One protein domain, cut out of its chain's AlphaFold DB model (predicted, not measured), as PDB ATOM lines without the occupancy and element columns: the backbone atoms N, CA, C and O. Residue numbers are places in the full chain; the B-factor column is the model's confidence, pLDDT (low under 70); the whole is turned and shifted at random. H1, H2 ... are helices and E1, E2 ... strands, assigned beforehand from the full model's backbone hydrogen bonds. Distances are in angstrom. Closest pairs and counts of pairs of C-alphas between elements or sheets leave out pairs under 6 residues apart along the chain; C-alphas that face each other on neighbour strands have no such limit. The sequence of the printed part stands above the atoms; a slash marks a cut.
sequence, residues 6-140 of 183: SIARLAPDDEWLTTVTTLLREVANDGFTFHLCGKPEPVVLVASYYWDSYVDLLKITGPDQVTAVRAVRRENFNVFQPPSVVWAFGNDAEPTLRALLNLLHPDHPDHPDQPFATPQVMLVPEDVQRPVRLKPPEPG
ATOM      1  N   SER A   6     179.626 173.986-315.727       50.28
ATOM      2  CA  SER A   6     180.544 173.579-316.791       50.28
ATOM      3  C   SER A   6     181.633 172.583-316.363       50.28
ATOM      4  O   SER A   6     182.051 171.788-317.192       50.28
ATOM      5  N   ILE A   7     182.068 172.563-315.092       52.19
ATOM      6  CA  ILE A   7     183.077 171.587-314.619       52.19
ATOM      7  C   ILE A   7     182.444 170.216-314.346       52.19
ATOM      8  O   ILE A   7     183.080 169.191-314.562       52.19
ATOM      9  N   ALA A   8     181.171 170.174-313.939       50.09
ATOM     10  CA  ALA A   8     180.481 168.919-313.629       50.09
ATOM     11  C   ALA A   8     180.321 168.002-314.856       50.09
ATOM     12  O   ALA A   8     180.262 166.789-314.710       50.09
ATOM     13  N   ARG A   9     180.306 168.567-316.071       53.00
ATOM     14  CA  ARG A   9     180.238 167.802-317.331       53.00
ATOM     15  C   ARG A   9     181.549 167.126-317.728       53.00
ATOM     16  O   ARG A   9     181.571 166.410-318.722       53.00
ATOM     17  N   LEU A  10     182.625 167.381-316.991       53.22
ATOM     18  CA  LEU A  10     183.924 166.788-317.260       53.22
ATOM     19  C   LEU A  10     184.096 165.459-316.495       53.22
ATOM     20  O   LEU A  10     184.849 164.623-316.946       53.22
ATOM     21  N   ALA A  11     183.381 165.187-315.402       56.31
ATOM     22  CA  ALA A  11     183.709 164.072-314.502       56.31
ATOM     23  C   ALA A  11     183.476 162.642-315.062       56.31
ATOM     24  O   ALA A  11     182.420 162.393-315.648       56.31
ATOM     25  N   PRO A  12     184.398 161.686-314.807       56.22
ATOM     26  CA  PRO A  12     184.201 160.262-315.086       56.22
ATOM     27  C   PRO A  12     183.377 159.518-314.007       56.22
ATOM     28  O   PRO A  12     182.705 158.549-314.356       56.22
ATOM     29  N   ASP A  13     183.366 159.977-312.741       65.38
ATOM     30  CA  ASP A  13     182.503 159.493-311.641       65.38
ATOM     31  C   ASP A  13     182.323 160.535-310.492       65.38
ATOM     32  O   ASP A  13     182.959 161.597-310.479       65.38
ATOM     33  N   ASP A  14     181.415 160.260-309.539       68.38
ATOM     34  CA  ASP A  14     181.026 161.178-308.443       68.38
ATOM     35  C   ASP A  14     182.129 161.395-307.382       68.38
ATOM     36  O   ASP A  14     182.211 162.465-306.758       68.38
ATOM     37  N   GLU A  15     182.995 160.401-307.163       72.50
ATOM     38  CA  GLU A  15     184.085 160.479-306.183       72.50
ATOM     39  C   GLU A  15     185.208 161.388-306.693       72.50
ATOM     40  O   GLU A  15     185.629 162.315-305.988       72.50
ATOM     41  N   TRP A  16     185.611 161.216-307.957       72.94
ATOM     42  CA  TRP A  16     186.548 162.110-308.631       72.94
ATOM     43  C   TRP A  16     186.064 163.560-308.579       72.94
ATOM     44  O   TRP A  16     186.818 164.472-308.213       72.94
ATOM     45  N   LEU A  17     184.777 163.780-308.877       77.06
ATOM     46  CA  LEU A  17     184.188 165.115-308.873       77.06
ATOM     47  C   LEU A  17     184.275 165.749-307.481       77.06
ATOM     48  O   LEU A  17     184.572 166.941-307.373       77.06
ATOM     49  N   THR A  18     184.079 164.969-306.419       84.44
ATOM     50  CA  THR A  18     184.163 165.437-305.030       84.44
ATOM     51  C   THR A  18     185.589 165.840-304.647       84.44
ATOM     52  O   THR A  18     185.796 166.924-304.078       84.44
ATOM     53  N   THR A  19     186.586 165.027-305.000       88.06
ATOM     54  CA  THR A  19     187.998 165.293-304.688       88.06
ATOM     55  C   THR A  19     188.524 166.510-305.443       88.06
ATOM     56  O   THR A  19     189.032 167.453-304.829       88.06
ATOM     57  N   VAL A  20     188.318 166.568-306.760       87.94
ATOM     58  CA  VAL A  20     188.749 167.704-307.591       87.94
ATOM     59  C   VAL A  20     188.031 168.993-307.187       87.94
ATOM     60  O   VAL A  20     188.657 170.051-307.097       87.94
ATOM     61  N   THR A  21     186.741 168.917-306.851       89.50
ATOM     62  CA  THR A  21     185.980 170.057-306.313       89.50
ATOM     63  C   THR A  21     186.587 170.593-305.021       89.50
ATOM     64  O   THR A  21     186.657 171.809-304.818       89.50
ATOM     65  N   THR A  22     187.022 169.699-304.135       93.69
ATOM     66  CA  THR A  22     187.647 170.074-302.864       93.69
ATOM     67  C   THR A  22     188.986 170.764-303.102       93.69
ATOM     68  O   THR A  22     189.191 171.870-302.604       93.69
ATOM     69  N   LEU A  23     189.835 170.200-303.961       95.88
ATOM     70  CA  LEU A  23     191.130 170.787-304.315       95.88
ATOM     71  C   LEU A  23     190.988 172.143-305.028       95.88
ATOM     72  O   LEU A  23     191.707 173.090-304.720       95.88
ATOM     73  N   LEU A  24     190.014 172.305-305.927       94.19
ATOM     74  CA  LEU A  24     189.733 173.603-306.555       94.19
ATOM     75  C   LEU A  24     189.254 174.652-305.547       94.19
ATOM     76  O   LEU A  24     189.565 175.838-305.683       94.19
ATOM     77  N   ARG A  25     188.514 174.233-304.514       94.62
ATOM     78  CA  ARG A  25     188.135 175.117-303.408       94.62
ATOM     79  C   ARG A  25     189.359 175.537-302.598       94.62
ATOM     80  O   ARG A  25     189.413 176.687-302.173       94.62
ATOM     81  N   GLU A  26     190.335 174.655-302.412       97.12
ATOM     82  CA  GLU A  26     191.619 174.996-301.790       97.12
ATOM     83  C   GLU A  26     192.413 175.997-302.633       97.12
ATOM     84  O   GLU A  26     192.846 177.012-302.095       97.12
ATOM     85  N   VAL A  27     192.494 175.809-303.954       97.25
ATOM     86  CA  VAL A  27     193.104 176.790-304.873       97.25
ATOM     87  C   VAL A  27     192.420 178.154-304.745       97.25
ATOM     88  O   VAL A  27     193.074 179.191-304.646       97.25
ATOM     89  N   ALA A  28     191.091 178.183-304.679       96.06
ATOM     90  CA  ALA A  28     190.370 179.433-304.486       96.06
ATOM     91  C   ALA A  28     190.584 180.041-303.084       96.06
ATOM     92  O   ALA A  28     190.687 181.261-302.950       96.06
ATOM     93  N   ASN A  29     190.699 179.208-302.045       96.44
ATOM     94  CA  ASN A  29     191.028 179.638-300.684       96.44
ATOM     95  C   ASN A  29     192.452 180.198-300.565       96.44
ATOM     96  O   ASN A  29     192.676 181.075-299.732       96.44
ATOM     97  N   ASP A  30     193.377 179.727-301.400       96.81
ATOM     98  CA  ASP A  30     194.739 180.249-301.526       96.81
ATOM     99  C   ASP A  30     194.771 181.651-302.176       96.81
ATOM    100  O   ASP A  30     195.789 182.338-302.115       96.81
ATOM    101  N   GLY A  31     193.650 182.118-302.742       97.12
ATOM    102  CA  GLY A  31     193.504 183.474-303.271       97.12
ATOM    103  C   GLY A  31     193.797 183.605-304.765       97.12
ATOM    104  O   GLY A  31     194.140 184.692-305.227       97.12
ATOM    105  N   PHE A  32     193.665 182.523-305.534       98.12
ATOM    106  CA  PHE A  32     193.812 182.574-306.988       98.12
ATOM    107  C   PHE A  32     192.691 183.388-307.655       98.12
ATOM    108  O   PHE A  32     191.522 183.330-307.266       98.12
ATOM    109  N   THR A  33     193.053 184.100-308.722       97.38
ATOM    110  CA  THR A  33     192.106 184.696-309.675       97.38
ATOM    111  C   THR A  33     191.761 183.675-310.750       97.38
ATOM    112  O   THR A  33     192.660 183.040-311.290       97.38
ATOM    113  N   PHE A  34     190.483 183.536-311.102       96.06
ATOM    114  CA  PHE A  34     190.027 182.606-312.138       96.06
ATOM    115  C   PHE A  34     189.602 183.340-313.413       96.06
ATOM    116  O   PHE A  34     188.867 184.325-313.364       96.06
ATOM    117  N   HIS A  35     190.007 182.801-314.556       95.12
ATOM    118  CA  HIS A  35     189.662 183.239-315.902       95.12
ATOM    119  C   HIS A  35     188.883 182.105-316.565       95.12
ATOM    120  O   HIS A  35     189.406 181.007-316.745       95.12
ATOM    121  N   LEU A  36     187.618 182.348-316.887       93.06
ATOM    122  CA  LEU A  36     186.759 181.391-317.579       93.06
ATOM    123  C   LEU A  36     186.667 181.811-319.047       93.06
ATOM    124  O   LEU A  36     186.075 182.857-319.333       93.06
ATOM    125  N   CYS A  37     187.249 181.018-319.943       90.62
ATOM    126  CA  CYS A  37     187.386 181.342-321.363       90.62
ATOM    127  C   CYS A  37     186.494 180.450-322.240       90.62
ATOM    128  O   CYS A  37     186.291 179.270-321.937       90.62
ATOM    129  N   GLY A  38     185.986 181.009-323.339       84.25
ATOM    130  CA  GLY A  38     185.149 180.314-324.325       84.25
ATOM    131  C   GLY A  38     183.663 180.704-324.301       84.25
ATOM    132  O   GLY A  38     183.175 181.361-323.376       84.25
ATOM    133  N   LYS A  39     182.944 180.327-325.367       75.88
ATOM    134  CA  LYS A  39     181.505 180.574-325.594       75.88
ATOM    135  C   LYS A  39     180.842 179.352-326.249       75.88
ATOM    136  O   LYS A  39     181.501 178.698-327.050       75.88
ATOM    137  N   PRO A  40     179.533 179.105-326.010       69.75
ATOM    138  CA  PRO A  40     178.638 179.807-325.074       69.75
ATOM    139  C   PRO A  40     178.861 179.417-323.600       69.75
ATOM    140  O   PRO A  40     178.515 180.185-322.702       69.75
ATOM    141  N   GLU A  41     179.497 178.271-323.355       71.12
ATOM    142  CA  GLU A  41     179.958 177.809-322.043       71.12
ATOM    143  C   GLU A  41     181.500 177.861-321.984       71.12
ATOM    144  O   GLU A  41     182.144 177.714-323.025       71.12
ATOM    145  N   PRO A  42     182.119 178.095-320.809       72.62
ATOM    146  CA  PRO A  42     183.570 178.065-320.684       72.62
ATOM    147  C   PRO A  42     184.121 176.676-320.993       72.62
ATOM    148  O   PRO A  42     183.699 175.701-320.374       72.62
ATOM    149  N   VAL A  43     185.095 176.615-321.896       82.44
ATOM    150  CA  VAL A  43     185.822 175.385-322.256       82.44
ATOM    151  C   VAL A  43     187.230 175.356-321.660       82.44
ATOM    152  O   VAL A  43     187.878 174.314-321.653       82.44
ATOM    153  N   VAL A  44     187.701 176.492-321.133       87.38
ATOM    154  CA  VAL A  44     188.983 176.599-320.428       87.38
ATOM    155  C   VAL A  44     188.796 177.365-319.129       87.38
ATOM    156  O   VAL A  44     188.209 178.450-319.106       87.38
ATOM    157  N   LEU A  45     189.355 176.826-318.053       93.38
ATOM    158  CA  LEU A  45     189.588 177.552-316.814       93.38
ATOM    159  C   LEU A  45     191.087 177.806-316.676       93.38
ATOM    160  O   LEU A  45     191.871 176.863-316.738       93.38
ATOM    161  N   VAL A  46     191.473 179.062-316.448       97.06
ATOM    162  CA  VAL A  46     192.835 179.432-316.044       97.06
ATOM    163  C   VAL A  46     192.805 180.092-314.671       97.06
ATOM    164  O   VAL A  46     192.179 181.136-314.504       97.06
ATOM    165  N   ALA A  47     193.484 179.519-313.681       98.00
ATOM    166  CA  ALA A  47     193.697 180.158-312.386       98.00
ATOM    167  C   ALA A  47     195.097 180.780-312.334       98.00
ATOM    168  O   ALA A  47     196.045 180.185-312.841       98.00
ATOM    169  N   SER A  48     195.237 181.950-311.712       98.38
ATOM    170  CA  SER A  48     196.528 182.619-311.525       98.38
ATOM    171  C   SER A  48     196.715 183.150-310.108       98.38
ATOM    172  O   SER A  48     195.804 183.783-309.562       98.38
ATOM    173  N   TYR A  49     197.917 182.993-309.565       98.44
ATOM    174  CA  TYR A  49     198.370 183.648-308.345       98.44
ATOM    175  C   TYR A  49     199.677 184.390-308.619       98.44
ATOM    176  O   TYR A  49     200.655 183.795-309.070       98.44
ATOM    177  N   TYR A  50     199.683 185.694-308.365       97.38
ATOM    178  CA  TYR A  50     200.834 186.549-308.630       97.38
ATOM    179  C   TYR A  50     201.740 186.616-307.405       97.38
ATOM    180  O   TYR A  50     201.300 186.972-306.315       97.38
ATOM    181  N   TRP A  51     203.012 186.319-307.633       96.69
ATOM    182  CA  TRP A  51     204.132 186.651-306.762       96.69
ATOM    183  C   TRP A  51     204.866 187.874-307.333       96.69
ATOM    184  O   TRP A  51     204.526 188.371-308.414       96.69
ATOM    185  N   ASP A  52     205.910 188.337-306.647       94.38
ATOM    186  CA  ASP A  52     206.727 189.460-307.124       94.38
ATOM    187  C   ASP A  52     207.427 189.132-308.451       94.38
ATOM    188  O   ASP A  52     207.231 189.842-309.437       94.38
ATOM    189  N   SER A  53     208.143 188.002-308.514       95.75
ATOM    190  CA  SER A  53     208.919 187.577-309.698       95.75
ATOM    191  C   SER A  53     208.293 186.425-310.492       95.75
ATOM    192  O   SER A  53     208.794 186.053-311.553       95.75
ATOM    193  N   TYR A  54     207.185 185.859-310.011       98.25
ATOM    194  CA  TYR A  54     206.572 184.665-310.594       98.25
ATOM    195  C   TYR A  54     205.050 184.762-310.668       98.25
ATOM    196  O   TYR A  54     204.421 185.566-309.983       98.25
ATOM    197  N   VAL A  55     204.446 183.901-311.483       98.44
ATOM    198  CA  VAL A  55     203.000 183.666-311.491       98.44
ATOM    199  C   VAL A  55     202.752 182.164-311.460       98.44
ATOM    200  O   VAL A  55     203.160 181.450-312.375       98.44
ATOM    201  N   ASP A  56     202.082 181.682-310.416       98.62
ATOM    202  CA  ASP A  56     201.590 180.305-310.377       98.62
ATOM    203  C   ASP A  56     200.314 180.243-311.218       98.62
ATOM    204  O   ASP A  56     199.388 181.030-311.007       98.62
ATOM    205  N   LEU A  57     200.262 179.323-312.174       98.56
ATOM    206  CA  LEU A  57     199.144 179.160-313.090       98.56
ATOM    207  C   LEU A  57     198.612 177.729-313.049       98.56
ATOM    208  O   LEU A  57     199.365 176.776-312.871       98.56
ATOM    209  N   LEU A  58     197.313 177.597-313.283       98.31
ATOM    210  CA  LEU A  58     196.608 176.338-313.504       98.31
ATOM    211  C   LEU A  58     195.749 176.499-314.751       98.31
ATOM    212  O   LEU A  58     195.002 177.466-314.826       98.31
ATOM    213  N   LYS A  59     195.790 175.552-315.682       97.31
ATOM    214  CA  LYS A  59     194.869 175.445-316.814       97.31
ATOM    215  C   LYS A  59     194.110 174.125-316.718       97.31
ATOM    216  O   LYS A  59     194.726 173.087-316.501       97.31
ATOM    217  N   ILE A  60     192.794 174.172-316.907       93.94
ATOM    218  CA  ILE A  60     191.911 173.003-317.002       93.94
ATOM    219  C   ILE A  60     191.096 173.117-318.292       93.94
ATOM    220  O   ILE A  60     190.380 174.104-318.477       93.94
ATOM    221  N   THR A  61     191.191 172.108-319.156       90.62
ATOM    222  CA  THR A  61     190.331 171.922-320.347       90.62
ATOM    223  C   THR A  61     189.501 170.638-320.284       90.62
ATOM    224  O   THR A  61     188.607 170.439-321.100       90.62
ATOM    225  N   GLY A  62     189.777 169.774-319.307       84.44
ATOM    226  CA  GLY A  62     189.154 168.469-319.120       84.44
ATOM    227  C   GLY A  62     189.679 167.781-317.854       84.44
ATOM    228  O   GLY A  62     190.574 168.327-317.207       84.44
ATOM    229  N   PRO A  63     189.155 166.598-317.496       75.75
ATOM    230  CA  PRO A  63     189.554 165.841-316.297       75.75
ATOM    231  C   PRO A  63     191.025 165.460-316.278       75.75
ATOM    232  O   PRO A  63     191.705 165.643-315.272       75.75
ATOM    233  N   ASP A  64     191.501 165.012-317.434       81.00
ATOM    234  CA  ASP A  64     192.872 164.542-317.649       81.00
ATOM    235  C   ASP A  64     193.655 165.546-318.504       81.00
ATOM    236  O   ASP A  64     194.637 165.233-319.174       81.00
ATOM    237  N   GLN A  65     193.165 166.786-318.538       90.38
ATOM    238  CA  GLN A  65     193.782 167.891-319.255       90.38
ATOM    239  C   GLN A  65     193.942 169.069-318.307       90.38
ATOM    240  O   GLN A  65     193.375 170.154-318.490       90.38
ATOM    241  N   VAL A  66     194.707 168.805-317.254       94.94
ATOM    242  CA  VAL A  66     195.090 169.788-316.255       94.94
ATOM    243  C   VAL A  66     196.586 170.034-316.357       94.94
ATOM    244  O   VAL A  66     197.384 169.117-316.525       94.94
ATOM    245  N   THR A  67     196.999 171.292-316.314       98.00
ATOM    246  CA  THR A  67     198.415 171.666-316.300       98.00
ATOM    247  C   THR A  67     198.608 172.804-315.320       98.00
ATOM    248  O   THR A  67     197.896 173.801-315.376       98.00
ATOM    249  N   ALA A  68     199.573 172.663-314.425       98.50
ATOM    250  CA  ALA A  68     200.015 173.706-313.526       98.50
ATOM    251  C   ALA A  68     201.451 174.101-313.866       98.50
ATOM    252  O   ALA A  68     202.276 173.253-314.207       98.50
ATOM    253  N   VAL A  69     201.755 175.391-313.772       98.69
ATOM    254  CA  VAL A  69     203.106 175.911-313.993       98.69
ATOM    255  C   VAL A  69     203.433 177.022-313.005       98.69
ATOM    256  O   VAL A  69     202.540 177.724-312.536       98.69
ATOM    257  N   ARG A  70     204.724 177.237-312.744       98.69
ATOM    258  CA  ARG A  70     205.232 178.508-312.219       98.69
ATOM    259  C   ARG A  70     205.927 179.239-313.349       98.69
ATOM    260  O   ARG A  70     206.980 178.811-313.816       98.69
ATOM    261  N   ALA A  71     205.321 180.324-313.803       98.50
ATOM    262  CA  ALA A  71     205.835 181.157-314.873       98.50
ATOM    263  C   ALA A  71     206.720 182.280-314.329       98.50
ATOM    264  O   ALA A  71     206.438 182.841-313.270       98.50
ATOM    265  N   VAL A  72     207.761 182.645-315.080       98.00
ATOM    266  CA  VAL A  72     208.563 183.842-314.790       98.00
ATOM    267  C   VAL A  72     207.726 185.073-315.122       98.00
ATOM    268  O   VAL A  72     207.263 185.228-316.257       98.00
ATOM    269  N   ARG A  73     207.529 185.958-314.145       96.25
ATOM    270  CA  ARG A  73     206.773 187.195-314.342       96.25
ATOM    271  C   ARG A  73     207.651 188.218-315.058       96.25
ATOM    272  O   ARG A  73     208.793 188.455-314.684       96.25
ATOM    273  N   ARG A  74     207.093 188.842-316.093       92.56
ATOM    274  CA  ARG A  74     207.681 189.985-316.805       92.56
ATOM    275  C   ARG A  74     206.660 191.117-316.860       92.56
ATOM    276  O   ARG A  74     205.492 190.919-316.514       92.56
ATOM    277  N   GLU A  75     207.084 192.294-317.298       90.31
ATOM    278  CA  GLU A  75     206.149 193.365-317.642       90.31
ATOM    279  C   GLU A  75     205.125 192.868-318.676       90.31
ATOM    280  O   GLU A  75     205.456 192.070-319.554       90.31
ATOM    281  N   ASN A  76     203.870 193.314-318.557       89.88
ATOM    282  CA  ASN A  76     202.762 192.915-319.438       89.88
ATOM    283  C   ASN A  76     202.532 191.391-319.528       89.88
ATOM    284  O   ASN A  76     202.162 190.868-320.577       89.88
ATOM    285  N   PHE A  77     202.751 190.673-318.421       95.00
ATOM    286  CA  PHE A  77     202.575 189.224-318.351       95.00
ATOM    287  C   PHE A  77     201.191 188.763-318.842       95.00
ATOM    288  O   PHE A  77     200.162 189.153-318.284       95.00
ATOM    289  N   ASN A  78     201.175 187.874-319.838       95.25
ATOM    290  CA  ASN A  78     199.963 187.246-320.355       95.25
ATOM    291  C   ASN A  78     199.748 185.866-319.711       95.25
ATOM    292  O   ASN A  78     200.465 184.914-320.019       95.25
ATOM    293  N   VAL A  79     198.718 185.737-318.867       96.50
ATOM    294  CA  VAL A  79     198.357 184.473-318.188       96.50
ATOM    295  C   VAL A  79     197.983 183.337-319.147       96.50
ATOM    296  O   VAL A  79     198.039 182.173-318.760       96.50
ATOM    297  N   PHE A  80     197.612 183.655-320.389       96.88
ATOM    298  CA  PHE A  80     197.213 182.684-321.410       96.88
ATOM    299  C   PHE A  80     198.374 182.190-322.274       96.88
ATOM    300  O   PHE A  80     198.253 181.161-322.938       96.88
ATOM    301  N   GLN A  81     199.479 182.936-322.293       96.31
ATOM    302  CA  GLN A  81     200.666 182.647-323.094       96.31
ATOM    303  C   GLN A  81     201.928 183.042-322.311       96.31
ATOM    304  O   GLN A  81     202.630 183.981-322.697       96.31
ATOM    305  N   PRO A  82     202.219 182.378-321.175       96.75
ATOM    306  CA  PRO A  82     203.417 182.694-320.412       96.75
ATOM    307  C   PRO A  82     204.663 182.378-321.259       96.75
ATOM    308  O   PRO A  82     204.705 181.323-321.894       96.75
ATOM    309  N   PRO A  83     205.687 183.247-321.287       93.44
ATOM    310  CA  PRO A  83     206.832 183.076-322.185       93.44
ATOM    311  C   PRO A  83     207.795 181.970-321.732       93.44
ATOM    312  O   PRO A  83     208.387 181.281-322.559       93.44
ATOM    313  N   SER A  84     207.966 181.809-320.419       97.56
ATOM    314  CA  SER A  84     208.860 180.820-319.819       97.56
ATOM    315  C   SER A  84     208.382 180.429-318.428       97.56
ATOM    316  O   SER A  84     207.796 181.246-317.708       97.56
ATOM    317  N   VAL A  85     208.699 179.204-318.029       98.50
ATOM    318  CA  VAL A  85     208.340 178.623-316.733       98.50
ATOM    319  C   VAL A  85     209.579 178.066-316.046       98.50
ATOM    320  O   VAL A  85     210.551 177.742-316.711       98.50
ATOM    321  N   VAL A  86     209.551 177.969-314.722       98.50
ATOM    322  CA  VAL A  86     210.599 177.317-313.912       98.50
ATOM    323  C   VAL A  86     210.126 175.983-313.340       98.50
ATOM    324  O   VAL A  86     210.908 175.187-312.837       98.50
ATOM    325  N   TRP A  87     208.824 175.717-313.437       98.62
ATOM    326  CA  TRP A  87     208.202 174.481-312.991       98.62
ATOM    327  C   TRP A  87     206.944 174.203-313.813       98.62
ATOM    328  O   TRP A  87     206.201 175.137-314.133       98.62
ATOM    329  N   ALA A  88     206.699 172.934-314.134       98.19
ATOM    330  CA  ALA A  88     205.495 172.475-314.814       98.19
ATOM    331  C   ALA A  88     205.118 171.059-314.359       98.19
ATOM    332  O   ALA A  88     205.991 170.212-314.173       98.19
ATOM    333  N   PHE A  89     203.821 170.801-314.223       98.00
ATOM    334  CA  PHE A  89     203.254 169.491-313.906       98.00
ATOM    335  C   PHE A  89     201.859 169.383-314.532       98.00
ATOM    336  O   PHE A  89     201.147 170.385-314.600       98.00
ATOM    337  N   GLY A  90     201.435 168.209-314.998       95.25
ATOM    338  CA  GLY A  90     200.127 168.086-315.642       95.25
ATOM    339  C   GLY A  90     199.672 166.659-315.925       95.25
ATOM    340  O   GLY A  90     200.299 165.707-315.462       95.25
ATOM    341  N   ASN A  91     198.617 166.570-316.741       87.81
ATOM    342  CA  ASN A  91     197.763 165.419-317.055       87.81
ATOM    343  C   ASN A  91     196.556 165.351-316.107       87.81
ATOM    344  O   ASN A  91     195.607 166.115-316.291       87.81
ATOM    345  N   ASP A  92     196.601 164.513-315.073       90.56
ATOM    346  CA  ASP A  92     195.423 164.227-314.249       90.56
ATOM    347  C   ASP A  92     195.120 165.354-313.247       90.56
ATOM    348  O   ASP A  92     196.026 165.938-312.633       90.56
ATOM    349  N   ALA A  93     193.832 165.651-313.045       91.25
ATOM    350  CA  ALA A  93     193.387 166.772-312.215       91.25
ATOM    351  C   ALA A  93     193.887 166.723-310.768       91.25
ATOM    352  O   ALA A  93     194.467 167.699-310.288       91.25
ATOM    353  N   GLU A  94     193.661 165.614-310.059       93.50
ATOM    354  CA  GLU A  94     194.023 165.497-308.646       93.50
ATOM    355  C   GLU A  94     195.529 165.687-308.390       93.50
ATOM    356  O   GLU A  94     195.878 166.608-307.639       93.50
ATOM    357  N   PRO A  95     196.441 164.890-308.981       95.50
ATOM    358  CA  PRO A  95     197.866 165.045-308.707       95.50
ATOM    359  C   PRO A  95     198.376 166.418-309.147       95.50
ATOM    360  O   PRO A  95     199.201 167.002-308.449       95.50
ATOM    361  N   THR A  96     197.836 166.992-310.228       97.25
ATOM    362  CA  THR A  96     198.240 168.327-310.688       97.25
ATOM    363  C   THR A  96     197.838 169.427-309.713       97.25
ATOM    364  O   THR A  96     198.650 170.293-309.378       97.25
ATOM    365  N   LEU A  97     196.606 169.383-309.202       97.00
ATOM    366  CA  LEU A  97     196.137 170.328-308.191       97.00
ATOM    367  C   LEU A  97     196.932 170.192-306.890       97.00
ATOM    368  O   LEU A  97     197.345 171.201-306.319       97.00
ATOM    369  N   ARG A  98     197.206 168.960-306.444       97.38
ATOM    370  CA  ARG A  98     198.041 168.712-305.260       97.38
ATOM    371  C   ARG A  98     199.461 169.234-305.453       97.38
ATOM    372  O   ARG A  98     199.992 169.874-304.549       97.38
ATOM    373  N   ALA A  99     200.065 169.003-306.615       98.12
ATOM    374  CA  ALA A  99     201.403 169.490-306.927       98.12
ATOM    375  C   ALA A  99     201.469 171.027-306.878       98.12
ATOM    376  O   ALA A  99     202.366 171.586-306.253       98.12
ATOM    377  N   LEU A 100     200.468 171.717-307.439       98.38
ATOM    378  CA  LEU A 100     200.354 173.175-307.358       98.38
ATOM    379  C   LEU A 100     200.174 173.681-305.916       98.38
ATOM    380  O   LEU A 100     200.825 174.643-305.496       98.38
ATOM    381  N   LEU A 101     199.282 173.057-305.143       97.88
ATOM    382  CA  LEU A 101     198.979 173.464-303.766       97.88
ATOM    383  C   LEU A 101     200.177 173.284-302.823       97.88
ATOM    384  O   LEU A 101     200.354 174.099-301.911       97.88
ATOM    385  N   ASN A 102     201.009 172.276-303.094       96.62
ATOM    386  CA  ASN A 102     202.235 171.962-302.359       96.62
ATOM    387  C   ASN A 102     203.497 172.621-302.936       96.62
ATOM    388  O   ASN A 102     204.578 172.440-302.380       96.62
ATOM    389  N   LEU A 103     203.383 173.383-304.028       97.38
ATOM    390  CA  LEU A 103     204.526 174.072-304.616       97.38
ATOM    391  C   LEU A 103     205.122 175.067-303.612       97.38
ATOM    392  O   LEU A 103     204.406 175.884-303.027       97.38
ATOM    393  N   LEU A 104     206.442 174.990-303.437       96.44
ATOM    394  CA  LEU A 104     207.188 175.766-302.449       96.44
ATOM    395  C   LEU A 104     207.017 177.278-302.642       96.44
ATOM    396  O   LEU A 104     206.765 177.773-303.750       96.44
ATOM    397  N   HIS A 105     207.204 178.023-301.551       96.75
ATOM    398  CA  HIS A 105     207.328 179.479-301.614       96.75
ATOM    399  C   HIS A 105     208.462 179.864-302.588       96.75
ATOM    400  O   HIS A 105     209.485 179.180-302.587       96.75
ATOM    401  N   PRO A 106     208.328 180.927-303.404       96.56
ATOM    402  CA  PRO A 106     209.415 181.382-304.276       96.56
ATOM    403  C   PRO A 106     210.730 181.696-303.551       96.56
ATOM    404  O   PRO A 106     211.790 181.458-304.097       96.56
ATOM    405  N   ASP A 107     210.671 182.174-302.310       95.06
ATOM    406  CA  ASP A 107     211.877 182.437-301.501       95.06
ATOM    407  C   ASP A 107     212.474 181.178-300.837       95.06
ATOM    408  O   ASP A 107     213.426 181.277-300.064       95.06
ATOM    409  N   HIS A 108     211.903 179.988-301.063       94.62
ATOM    410  CA  HIS A 108     212.465 178.751-300.520       94.62
ATOM    411  C   HIS A 108     213.789 178.414-301.233       94.62
ATOM    412  O   HIS A 108     213.835 178.506-302.460       94.62
ATOM    413  N   PRO A 109     214.849 177.971-300.527       92.94
ATOM    414  CA  PRO A 109     216.136 177.650-301.157       92.94
ATOM    415  C   PRO A 109     216.009 176.603-302.271       92.94
ATOM    416  O   PRO A 109     216.603 176.760-303.327       92.94
ATOM    417  N   ASP A 110     215.161 175.594-302.062       93.62
ATOM    418  CA  ASP A 110     214.897 174.534-303.048       93.62
ATOM    419  C   ASP A 110     213.766 174.858-304.046       93.62
ATOM    420  O   ASP A 110     213.200 173.951-304.662       93.62
ATOM    421  N   HIS A 111     213.345 176.123-304.179       93.62
ATOM    422  CA  HIS A 111     212.353 176.457-305.202       93.62
ATOM    423  C   HIS A 111     212.944 176.231-306.609       93.62
ATOM    424  O   HIS A 111     214.104 176.558-306.846       93.62
ATOM    425  N   PRO A 112     212.160 175.713-307.572       94.75
ATOM    426  CA  PRO A 112     212.606 175.663-308.958       94.75
ATOM    427  C   PRO A 112     212.819 177.079-309.502       94.75
ATOM    428  O   PRO A 112     211.895 177.897-309.447       94.75
ATOM    429  N   ASP A 113     214.003 177.349-310.046       95.19
ATOM    430  CA  ASP A 113     214.420 178.676-310.513       95.19
ATOM    431  C   ASP A 113     214.964 178.683-311.953       95.19
ATOM    432  O   ASP A 113     215.001 179.736-312.590       95.19
ATOM    433  N   GLN A 114     215.330 177.522-312.507       97.56
ATOM    434  CA  GLN A 114     215.870 177.414-313.858       97.56
ATOM    435  C   GLN A 114     214.764 177.542-314.925       97.56
ATOM    436  O   GLN A 114     213.908 176.658-315.032       97.56
ATOM    437  N   PRO A 115     214.774 178.593-315.770       97.75
ATOM    438  CA  PRO A 115     213.725 178.783-316.763       97.75
ATOM    439  C   PRO A 115     213.843 177.821-317.949       97.75
ATOM    440  O   PRO A 115     214.929 177.582-318.477       97.75
ATOM    441  N   PHE A 116     212.697 177.363-318.443       98.12
ATOM    442  CA  PHE A 116     212.542 176.614-319.684       98.12
ATOM    443  C   PHE A 116     211.291 177.064-320.455       98.12
ATOM    444  O   PHE A 116     210.484 177.874-319.983       98.12
ATOM    445  N   ALA A 117     211.159 176.578-321.691       97.69
ATOM    446  CA  ALA A 117     210.048 176.934-322.565       97.69
ATOM    447  C   ALA A 117     208.710 176.452-321.990       97.69
ATOM    448  O   ALA A 117     208.589 175.322-321.516       97.69
ATOM    449  N   THR A 118     207.688 177.298-322.080       97.31
ATOM    450  CA  THR A 118     206.335 176.941-321.654       97.31
ATOM    451  C   THR A 118     205.820 175.722-322.429       97.31
ATOM    452  O   THR A 118     205.843 175.733-323.665       97.31
ATOM    453  N   PRO A 119     205.298 174.688-321.740       96.75
ATOM    454  CA  PRO A 119     204.638 173.568-322.398       96.75
ATOM    455  C   PRO A 119     203.485 174.042-323.286       96.75
ATOM    456  O   PRO A 119     202.634 174.809-322.842       96.75
ATOM    457  N   GLN A 120     203.405 173.543-324.523       95.44
ATOM    458  CA  GLN A 120     202.364 173.948-325.484       95.44
ATOM    459  C   GLN A 120     200.943 173.735-324.941       95.44
ATOM    460  O   GLN A 120     200.057 174.555-325.168       95.44
ATOM    461  N   VAL A 121     200.744 172.682-324.142       94.19
ATOM    462  CA  VAL A 121     199.471 172.382-323.469       94.19
ATOM    463  C   VAL A 121     199.013 173.484-322.509       94.19
ATOM    464  O   VAL A 121     197.820 173.581-322.242       94.19
ATOM    465  N   MET A 122     199.913 174.348-322.031       95.56
ATOM    466  CA  MET A 122     199.583 175.484-321.167       95.56
ATOM    467  C   MET A 122     199.040 176.686-321.952       95.56
ATOM    468  O   MET A 122     198.327 177.518-321.392       95.56
ATOM    469  N   LEU A 123     199.333 176.784-323.251       95.94
ATOM    470  CA  LEU A 123     198.900 177.912-324.069       95.94
ATOM    471  C   LEU A 123     197.387 177.858-324.305       95.94
ATOM    472  O   LEU A 123     196.809 176.789-324.540       95.94
ATOM    473  N   VAL A 124     196.727 179.013-324.235       93.69
ATOM    474  CA  VAL A 124     195.321 179.161-324.629       93.69
ATOM    475  C   VAL A 124     195.273 179.875-325.983       93.69
ATOM    476  O   VAL A 124     195.742 181.016-326.071       93.69
ATOM    477  N   PRO A 125     194.726 179.239-327.035       91.56
ATOM    478  CA  PRO A 125     194.545 179.868-328.343       91.56
ATOM    479  C   PRO A 125     193.759 181.183-328.254       91.56
ATOM    480  O   PRO A 125     192.838 181.302-327.445       91.56
ATOM    481  N   GLU A 126     194.125 182.188-329.053       90.75
ATOM    482  CA  GLU A 126     193.552 183.545-328.963       90.75
ATOM    483  C   GLU A 126     192.040 183.593-329.217       90.75
ATOM    484  O   GLU A 126     191.322 184.367-328.578       90.75
ATOM    485  N   ASP A 127     191.545 182.739-330.109       87.69
ATOM    486  CA  ASP A 127     190.126 182.567-330.411       87.69
ATOM    487  C   ASP A 127     189.350 181.998-329.212       87.69
ATOM    488  O   ASP A 127     188.215 182.401-328.959       87.69
ATOM    489  N   VAL A 128     189.989 181.136-328.417       89.00
ATOM    490  CA  VAL A 128     189.415 180.556-327.194       89.00
ATOM    491  C   VAL A 128     189.507 181.518-326.012       89.00
ATOM    492  O   VAL A 128     188.651 181.486-325.124       89.00
ATOM    493  N   GLN A 129     190.508 182.403-325.991       89.38
ATOM    494  CA  GLN A 129     190.656 183.397-324.928       89.38
ATOM    495  C   GLN A 129     189.426 184.300-324.825       89.38
ATOM    496  O   GLN A 129     189.156 184.808-323.747       89.38
ATOM    497  N   ARG A 130     188.657 184.525-325.898       84.88
ATOM    498  CA  ARG A 130     187.540 185.479-325.871       84.88
ATOM    499  C   ARG A 130     186.180 184.787-326.006       84.88
ATOM    500  O   ARG A 130     185.954 184.034-326.944       84.88
ATOM    501  N   PRO A 131     185.213 185.104-325.124       84.12
ATOM    502  CA  PRO A 131     185.280 186.046-324.008       84.12
ATOM    503  C   PRO A 131     186.045 185.451-322.820       84.12
ATOM    504  O   PRO A 131     186.056 184.237-322.630       84.12
ATOM    505  N   VAL A 132     186.570 186.332-321.967       88.81
ATOM    506  CA  VAL A 132     187.029 185.969-320.623       88.81
ATOM    507  C   VAL A 132     186.017 186.484-319.612       88.81
ATOM    508  O   VAL A 132     185.670 187.666-319.629       88.81
ATOM    509  N   ARG A 133     185.583 185.630-318.685       91.00
ATOM    510  CA  ARG A 133     184.989 186.076-317.420       91.00
ATOM    511  C   ARG A 133     186.025 185.964-316.315       91.00
ATOM    512  O   ARG A 133     186.504 184.869-316.033       91.00
ATOM    513  N   LEU A 134     186.346 187.100-315.702       91.81
ATOM    514  CA  LEU A 134     187.259 187.175-314.572       91.81
ATOM    515  C   LEU A 134     186.487 186.993-313.264       91.81
ATOM    516  O   LEU A 134     185.465 187.643-313.042       91.81
ATOM    517  N   LYS A 135     187.000 186.141-312.383       93.44
ATOM    518  CA  LYS A 135     186.540 185.999-311.007       93.44
ATOM    519  C   LYS A 135     187.733 186.253-310.077       93.44
ATOM    520  O   LYS A 135     188.561 185.351-309.917       93.44
ATOM    521  N   PRO A 136     187.856 187.464-309.505       92.94
ATOM    522  CA  PRO A 136     188.919 187.765-308.554       92.94
ATOM    523  C   PRO A 136     188.759 186.926-307.275       92.94
ATOM    524  O   PRO A 136     187.660 186.418-307.007       92.94
ATOM    525  N   PRO A 137     189.828 186.777-306.478       92.81
ATOM    526  CA  PRO A 137     189.730 186.148-305.171       92.81
ATOM    527  C   PRO A 137     188.764 186.914-304.269       92.81
ATOM    528  O   PRO A 137     188.621 188.135-304.358       92.81
ATOM    529  N   GLU A 138     188.124 186.190-303.355       90.75
ATOM    530  CA  GLU A 138     187.371 186.822-302.275       90.75
ATOM    531  C   GLU A 138     188.327 187.704-301.442       90.75
ATOM    532  O   GLU A 138     189.447 187.266-301.162       90.75
ATOM    533  N   PRO A 139     187.925 188.912-301.001       90.25
ATOM    534  CA  PRO A 139     188.834 189.844-300.326       90.25
ATOM    535  C   PRO A 139     189.605 189.241-299.137       90.25
ATOM    536  O   PRO A 139     190.803 189.462-299.002       90.25
ATOM    537  N   GLY A 140     188.962 188.398-298.319       92.25
ATOM    538  CA  GLY A 140     189.608 187.718-297.182       92.25
ATOM    539  C   GLY A 140     190.570 186.579-297.563       92.25
ATOM    540  O   GLY A 140     191.255 186.021-296.698       92.25
TER     541      GLY A 140
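What this domain is: This is residues 6 to 140 of the 183 residues of an uncharacterized protein of Saccharopolyspora rectivirgula (UniProt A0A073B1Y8). A twisted wall of six antiparallel strands has H2 packed over E4, with the longer H1 side by side with H2 and only grazing the sheet. After H2 a long link rounds the E5 edge, pairing there through residues 116 to 117, and leads to little H3 and the other edge strand, E6. The printed part has 135 residues, with three named helices and six named strands that follow along the chain as H1 E1 E2 E3 E4 E5 H2 H3 E6; the sheet's order is E5 E4 E3 E2 E1 E6, all antiparallel, and the class is mixed, helices and strands, with 70 residues in named elements. It is compact, with a radius of gyration of the C-alphas of 14.2 A, and spans 39 by 32 by 31 A.

Where its parts are: Find C-alpha 14 at (181.026, 161.178, -308.443); from there H1 runs 22.4 A to residue 29. Next come E1, residues 33 to 37, E2, 44 to 50, E3, 54 to 62, 25.3 A long, E4, 65 to 72, 22.2 A, and E5, 84 to 91, which bends by 78 degrees at residue 87. H2 is residues 93 to 101, H3 126 to 129, and E6 132 to 135, ending at C-alpha 135 (186.540, 185.999, -311.007).

How they stand to each other: E1 to E5 form a meander, each strand the antiparallel neighbour of the one before. Look for N 35 and O 46 at 2.7 A between E1 and E2, and N 34 and O 135 at 2.9 A between E1 and E6. H2 has a height over the sheet of 8.2 A and runs along E4, at 5 degrees on the local plane. H1 and H2 touch, closest at the C-alphas of Val 20 and Glu 94, 5.8 A. Every O i to N i+4 pair is within hydrogen-bond range in H1 and H2; H3 is too short for one.

The domain as a whole: The C-alphas farthest apart, of Pro 40 and Pro 109, are 44.5 A apart. The printed part has no cut; the links E4 to E5 and H2 to H3 are long. Look for pLDDT under 70 at residues 6 to 14 and 40.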